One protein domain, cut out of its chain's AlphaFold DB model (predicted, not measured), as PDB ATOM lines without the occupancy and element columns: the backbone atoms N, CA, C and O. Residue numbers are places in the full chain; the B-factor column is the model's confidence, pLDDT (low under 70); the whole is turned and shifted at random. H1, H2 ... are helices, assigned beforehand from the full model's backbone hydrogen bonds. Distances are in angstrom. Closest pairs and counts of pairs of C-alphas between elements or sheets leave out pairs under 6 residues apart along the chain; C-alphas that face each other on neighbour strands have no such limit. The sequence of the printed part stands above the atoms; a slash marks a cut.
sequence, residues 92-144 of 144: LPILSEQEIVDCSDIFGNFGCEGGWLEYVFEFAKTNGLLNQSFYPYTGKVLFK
ATOM      1  N   LEU A  92     543.198 262.916 433.795       75.62
ATOM      2  CA  LEU A  92     543.303 264.371 433.744       75.62
ATOM      3  C   LEU A  92     544.448 264.812 434.659       75.62
ATOM      4  O   LEU A  92     544.197 265.210 435.802       75.62
ATOM      5  N   PRO A  93     545.710 264.658 434.216       82.50
ATOM      6  CA  PRO A  93     546.850 265.017 435.035       82.50
ATOM      7  C   PRO A  93     546.868 266.523 435.289       82.50
ATOM      8  O   PRO A  93     546.425 267.326 434.474       82.50
ATOM      9  N   ILE A  94     547.399 266.872 436.454       84.25
ATOM     10  CA  ILE A  94     547.626 268.243 436.905       84.25
ATOM     11  C   ILE A  94     549.070 268.552 436.554       84.25
ATOM     12  O   ILE A  94     549.960 268.067 437.249       84.25
ATOM     13  N   LEU A  95     549.328 269.233 435.446       89.38
ATOM     14  CA  LEU A  95     550.691 269.405 434.932       89.38
ATOM     15  C   LEU A  95     551.380 270.624 435.562       89.38
ATOM     16  O   LEU A  95     550.715 271.520 436.061       89.38
ATOM     17  N   SER A  96     552.712 270.638 435.594       92.38
ATOM     18  CA  SER A  96     553.485 271.725 436.202       92.38
ATOM     19  C   SER A  96     553.620 272.924 435.265       92.38
ATOM     20  O   SER A  96     554.320 272.859 434.253       92.38
ATOM     21  N   GLU A  97     553.030 274.065 435.628       89.00
ATOM     22  CA  GLU A  97     553.331 275.332 434.951       89.00
ATOM     23  C   GLU A  97     554.779 275.770 435.192       89.00
ATOM     24  O   GLU A  97     555.387 276.417 434.340       89.00
ATOM     25  N   GLN A  98     555.338 275.440 436.361       94.25
ATOM     26  CA  GLN A  98     556.671 275.887 436.756       94.25
ATOM     27  C   GLN A  98     557.764 275.279 435.886       94.25
ATOM     28  O   GLN A  98     558.691 275.981 435.494       94.25
ATOM     29  N   GLU A  99     557.638 273.996 435.552       95.19
ATOM     30  CA  GLU A  99     558.565 273.323 434.649       95.19
ATOM     31  C   GLU A  99     558.593 274.013 433.277       95.19
ATOM     32  O   GLU A  99     559.658 274.217 432.698       95.19
ATOM     33  N   ILE A 100     557.439 274.468 432.780       93.38
ATOM     34  CA  ILE A 100     557.368 275.237 431.533       93.38
ATOM     35  C   ILE A 100     558.082 276.584 431.702       93.38
ATOM     36  O   ILE A 100     558.880 276.961 430.843       93.38
ATOM     37  N   VAL A 101     557.828 277.303 432.797       94.56
ATOM     38  CA  VAL A 101     558.463 278.605 433.074       94.56
ATOM     39  C   VAL A 101     559.987 278.498 433.163       94.56
ATOM     40  O   VAL A 101     560.673 279.385 432.660       94.56
ATOM     41  N   ASP A 102     560.505 277.432 433.771       95.69
ATOM     42  CA  ASP A 102     561.937 277.272 434.040       95.69
ATOM     43  C   ASP A 102     562.709 276.582 432.912       95.69
ATOM     44  O   ASP A 102     563.906 276.819 432.779       95.69
ATOM     45  N   CYS A 103     562.073 275.705 432.129       95.31
ATOM     46  CA  CYS A 103     562.801 274.768 431.261       95.31
ATOM     47  C   CYS A 103     562.444 274.855 429.773       95.31
ATOM     48  O   CYS A 103     563.086 274.200 428.950       95.31
ATOM     49  N   SER A 104     561.429 275.636 429.394       95.38
ATOM     50  CA  SER A 104     561.043 275.779 427.981       95.38
ATOM     51  C   SER A 104     561.741 276.939 427.259       95.38
ATOM     52  O   SER A 104     561.419 277.250 426.111       95.38
ATOM     53  N   ASP A 105     562.721 277.575 427.898       93.94
ATOM     54  CA  ASP A 105     563.483 278.688 427.334       93.94
ATOM     55  C   ASP A 105     564.338 278.272 426.129       93.94
ATOM     56  O   ASP A 105     564.349 278.957 425.106       93.94
ATOM     57  N   ILE A 106     564.942 277.081 426.179       92.88
ATOM     58  CA  ILE A 106     565.684 276.487 425.059       92.88
ATOM     59  C   ILE A 106     564.796 276.221 423.835       92.88
ATOM     60  O   ILE A 106     565.304 276.097 422.721       92.88
ATOM     61  N   PHE A 107     563.475 276.147 424.033       93.94
ATOM     62  CA  PHE A 107     562.482 276.005 422.969       93.94
ATOM     63  C   PHE A 107     561.963 277.359 422.461       93.94
ATOM     64  O   PHE A 107     561.254 277.383 421.461       93.94
ATOM     65  N   GLY A 108     562.338 278.478 423.091       93.56
ATOM     66  CA  GLY A 108     561.990 279.833 422.653       93.56
ATOM     67  C   GLY A 108     560.990 280.576 423.541       93.56
ATOM     68  O   GLY A 108     560.508 281.635 423.137       93.56
ATOM     69  N   ASN A 109     560.658 280.051 424.725       94.12
ATOM     70  CA  ASN A 109     559.897 280.794 425.734       94.12
ATOM     71  C   ASN A 109     560.816 281.662 426.611       94.12
ATOM     72  O   ASN A 109     562.034 281.531 426.590       94.12
ATOM     73  N   PHE A 110     560.235 282.568 427.394       95.06
ATOM     74  CA  PHE A 110     560.979 283.554 428.188       95.06
ATOM     75  C   PHE A 110     560.534 283.561 429.655       95.06
ATOM     76  O   PHE A 110     560.515 284.602 430.318       95.06
ATOM     77  N   GLY A 111     560.145 282.395 430.176       92.19
ATOM     78  CA  GLY A 111     559.617 282.251 431.529       92.19
ATOM     79  C   GLY A 111     558.481 283.239 431.802       92.19
ATOM     80  O   GLY A 111     557.487 283.282 431.078       92.19
ATOM     81  N   CYS A 112     558.634 284.076 432.830       89.94
ATOM     82  CA  CYS A 112     557.634 285.087 433.189       89.94
ATOM     83  C   CYS A 112     557.547 286.280 432.218       89.94
ATOM     84  O   CYS A 112     556.609 287.067 432.320       89.94
ATOM     85  N   GLU A 113     558.496 286.443 431.291       91.19
ATOM     86  CA  GLU A 113     558.452 287.497 430.264       91.19
ATOM     87  C   GLU A 113     557.540 287.118 429.083       91.19
ATOM     88  O   GLU A 113     557.277 287.940 428.204       91.19
ATOM     89  N   GLY A 114     557.002 285.894 429.090       82.62
ATOM     90  CA  GLY A 114     556.041 285.397 428.116       82.62
ATOM     91  C   GLY A 114     556.575 284.221 427.308       82.62
ATOM     92  O   GLY A 114     557.665 283.702 427.539       82.62
ATOM     93  N   GLY A 115     555.776 283.782 426.344       86.50
ATOM     94  CA  GLY A 115     556.078 282.616 425.531       86.50
ATOM     95  C   GLY A 115     554.941 282.291 424.575       86.50
ATOM     96  O   GLY A 115     553.895 282.946 424.583       86.50
ATOM     97  N   TRP A 116     555.157 281.265 423.762       83.25
ATOM     98  CA  TRP A 116     554.216 280.797 422.756       83.25
ATOM     99  C   TRP A 116     553.843 279.344 423.020       83.25
ATOM    100  O   TRP A 116     554.684 278.511 423.363       83.25
ATOM    101  N   LEU A 117     552.559 279.030 422.844       81.00
ATOM    102  CA  LEU A 117     552.032 277.698 423.127       81.00
ATOM    103  C   LEU A 117     552.665 276.625 422.222       81.00
ATOM    104  O   LEU A 117     552.862 275.503 422.679       81.00
ATOM    105  N   GLU A 118     553.049 276.962 420.982       81.69
ATOM    106  CA  GLU A 118     553.772 276.030 420.104       81.69
ATOM    107  C   GLU A 118     555.075 275.504 420.724       81.69
ATOM    108  O   GLU A 118     555.363 274.314 420.630       81.69
ATOM    109  N   TYR A 119     555.827 276.353 421.428       90.44
ATOM    110  CA  TYR A 119     557.086 275.968 422.063       90.44
ATOM    111  C   TYR A 119     556.856 275.123 423.309       90.44
ATOM    112  O   TYR A 119     557.637 274.219 423.592       90.44
ATOM    113  N   VAL A 120     555.746 275.352 424.015       89.19
ATOM    114  CA  VAL A 120     555.319 274.477 425.114       89.19
ATOM    115  C   VAL A 120     554.972 273.082 424.591       89.19
ATOM    116  O   VAL A 120     555.341 272.090 425.216       89.19
ATOM    117  N   PHE A 121     554.314 272.974 423.431       86.31
ATOM    118  CA  PHE A 121     554.026 271.672 422.826       86.31
ATOM    119  C   PHE A 121     555.293 270.942 422.371       86.31
ATOM    120  O   PHE A 121     555.412 269.745 422.626       86.31
ATOM    121  N   GLU A 122     556.252 271.630 421.745       89.81
ATOM    122  CA  GLU A 122     557.532 271.012 421.363       89.81
ATOM    123  C   GLU A 122     558.355 270.589 422.589       89.81
ATOM    124  O   GLU A 122     558.909 269.483 422.612       89.81
ATOM    125  N   PHE A 123     558.366 271.410 423.644       93.31
ATOM    126  CA  PHE A 123     558.960 271.066 424.935       93.31
ATOM    127  C   PHE A 123     558.330 269.796 425.520       93.31
ATOM    128  O   PHE A 123     559.044 268.829 425.794       93.31
ATOM    129  N   ALA A 124     557.001 269.763 425.644       91.19
ATOM    130  CA  ALA A 124     556.264 268.645 426.228       91.19
ATOM    131  C   ALA A 124     556.376 267.361 425.390       91.19
ATOM    132  O   ALA A 124     556.463 266.267 425.936       91.19
ATOM    133  N   LYS A 125     556.421 267.472 424.060       88.38
ATOM    134  CA  LYS A 125     556.655 266.334 423.160       88.38
ATOM    135  C   LYS A 125     558.051 265.738 423.339       88.38
ATOM    136  O   LYS A 125     558.221 264.531 423.188       88.38
ATOM    137  N   THR A 126     559.040 266.582 423.629       92.50
ATOM    138  CA  THR A 126     560.439 266.166 423.775       92.50
ATOM    139  C   THR A 126     560.729 265.603 425.166       92.50
ATOM    140  O   THR A 126     561.443 264.610 425.278       92.50
ATOM    141  N   ASN A 127     560.170 266.212 426.214       92.06
ATOM    142  CA  ASN A 127     560.552 265.938 427.604       92.06
ATOM    143  C   ASN A 127     559.435 265.301 428.444       92.06
ATOM    144  O   ASN A 127     559.706 264.764 429.515       92.06
ATOM    145  N   GLY A 128     558.190 265.331 427.967       90.75
ATOM    146  CA  GLY A 128     557.022 265.147 428.822       90.75
ATOM    147  C   GLY A 128     556.758 266.382 429.688       90.75
ATOM    148  O   GLY A 128     557.369 267.431 429.496       90.75
ATOM    149  N   LEU A 129     555.814 266.249 430.619       91.94
ATOM    150  CA  LEU A 129     555.544 267.239 431.659       91.94
ATOM    151  C   LEU A 129     555.335 266.530 432.993       91.94
ATOM    152  O   LEU A 129     554.649 265.506 433.075       91.94
ATOM    153  N   LEU A 130     555.916 267.094 434.040       93.94
ATOM    154  CA  LEU A 130     555.742 266.676 435.416       93.94
ATOM    155  C   LEU A 130     554.354 267.051 435.919       93.94
ATOM    156  O   LEU A 130     553.715 267.998 435.458       93.94
ATOM    157  N   ASN A 131     553.907 266.320 436.939       89.19
ATOM    158  CA  ASN A 131     552.750 266.739 437.709       89.19
ATOM    159  C   ASN A 131     553.115 267.950 438.586       89.19
ATOM    160  O   ASN A 131     554.209 268.003 439.155       89.19
ATOM    161  N   GLN A 132     552.173 268.873 438.767       86.81
ATOM    162  CA  GLN A 132     552.305 270.050 439.626       86.81
ATOM    163  C   GLN A 132     552.755 269.713 441.055       86.81
ATOM    164  O   GLN A 132     553.453 270.493 441.697       86.81
ATOM    165  N   SER A 133     552.393 268.538 441.571       86.81
ATOM    166  CA  SER A 133     552.841 268.070 442.889       86.81
ATOM    167  C   SER A 133     554.356 267.849 442.990       86.81
ATOM    168  O   SER A 133     554.915 268.040 444.069       86.81
ATOM    169  N   PHE A 134     555.028 267.483 441.894       93.50
ATOM    170  CA  PHE A 134     556.481 267.287 441.866       93.50
ATOM    171  C   PHE A 134     557.243 268.588 441.640       93.50
ATOM    172  O   PHE A 134     558.343 268.743 442.167       93.50
ATOM    173  N   TYR A 135     556.655 269.514 440.883       93.38
ATOM    174  CA  TYR A 135     557.272 270.798 440.580       93.38
ATOM    175  C   TYR A 135     556.237 271.928 440.708       93.38
ATOM    176  O   TYR A 135     555.660 272.356 439.712       93.38
ATOM    177  N   PRO A 136     555.981 272.419 441.933       89.69
ATOM    178  CA  PRO A 136     554.942 273.414 442.172       89.69
ATOM    179  C   PRO A 136     555.268 274.788 441.584       89.69
ATOM    180  O   PRO A 136     556.422 275.221 441.590       89.69
ATOM    181  N   TYR A 137     554.229 275.514 441.178       87.69
ATOM    182  CA  TYR A 137     554.338 276.902 440.741       87.69
ATOM    183  C   TYR A 137     554.840 277.856 441.831       87.69
ATOM    184  O   TYR A 137     554.423 277.807 442.988       87.69
ATOM    185  N   THR A 138     555.741 278.755 441.437       89.81
ATOM    186  CA  THR A 138     556.389 279.746 442.309       89.81
ATOM    187  C   THR A 138     556.255 281.181 441.805       89.81
ATOM    188  O   THR A 138     556.700 282.108 442.484       89.81
ATOM    189  N   GLY A 139     555.654 281.389 440.628       84.81
ATOM    190  CA  GLY A 139     555.433 282.725 440.067       84.81
ATOM    191  C   GLY A 139     556.702 283.462 439.637       84.81
ATOM    192  O   GLY A 139     556.667 284.678 439.458       84.81
ATOM    193  N   LYS A 140     557.828 282.758 439.506       89.50
ATOM    194  CA  LYS A 140     559.117 283.309 439.075       89.50
ATOM    195  C   LYS A 140     559.954 282.227 438.405       89.50
ATOM    196  O   LYS A 140     559.731 281.047 438.641       89.50
ATOM    197  N   VAL A 141     560.955 282.648 437.640       91.50
ATOM    198  CA  VAL A 141     561.982 281.739 437.125       91.50
ATOM    199  C   VAL A 141     562.905 281.328 438.277       91.50
ATOM    200  O   VAL A 141     563.425 282.194 438.989       91.50
ATOM    201  N   LEU A 142     563.088 280.028 438.489       89.31
ATOM    202  CA  LEU A 142     563.957 279.475 439.532       89.31
ATOM    203  C   LEU A 142     565.372 279.196 439.033       89.31
ATOM    204  O   LEU A 142     566.318 279.309 439.816       89.31
ATOM    205  N   PHE A 143     565.519 278.876 437.749       75.75
ATOM    206  CA  PHE A 143     566.795 278.520 437.137       75.75
ATOM    207  C   PHE A 143     566.976 279.276 435.816       75.75
ATOM    208  O   PHE A 143     566.046 279.386 435.027       75.75
ATOM    209  N   LYS A 144     568.171 279.837 435.619       59.19
ATOM    210  CA  LYS A 144     568.655 280.443 434.373       59.19
ATOM    211  C   LYS A 144     570.056 279.918 434.098       59.19
ATOM    212  O   LYS A 144     570.786 279.704 435.095       59.19
TER     213      LYS A 144
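Overview. This is residues 92 to 144 of the 144 residues of the protein "Inhibitor_I29 domain-containing protein" of Thelohanellus kitauei (UniProt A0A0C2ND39). Little regular structure is present: a short helix, H1, sits in the middle, a longer one, H2, lies crosswise over one side of it, and long loops wrap round H1. Residues 104 to 116 join the helices, and residues 128 to 144 curve round the side of H1 away from H2. The printed part has 53 residues with two named helices, H1 then H2, and no named strand; it is all helix by class, though the named elements hold only 18 residues. It is compact, with a radius of gyration of the C-alphas of 10.2 A, and spans 25 by 23 by 14 A.

Along the chain. H2, residues 117 to 127, is 15.2 A long, from C-alpha 117 at (552.032, 277.698, 423.127) to C-alpha 127 at (560.552, 265.938, 427.604). H1, residues 97 to 103, is 10.2 A long and begins with C-alpha 97 at (553.331, 275.332, 434.951).

Arrangement. H2 and H1 are close but not clearly touching; their closest C-alphas, those of Val 120 and Ile 100, are 6.8 A apart. Their lines are about perpendicular, at 74 degrees. In both helices every O i to N i+4 pair is within hydrogen-bond range.

Size, cuts and confidence. The C-alphas farthest apart, those of Leu 92 and Lys 144, are 30.0 A apart. The printed part has no cut, and the link from H1 to H2 is long, 13 residues. Residue 144, the chain's last, has a pLDDT under 70.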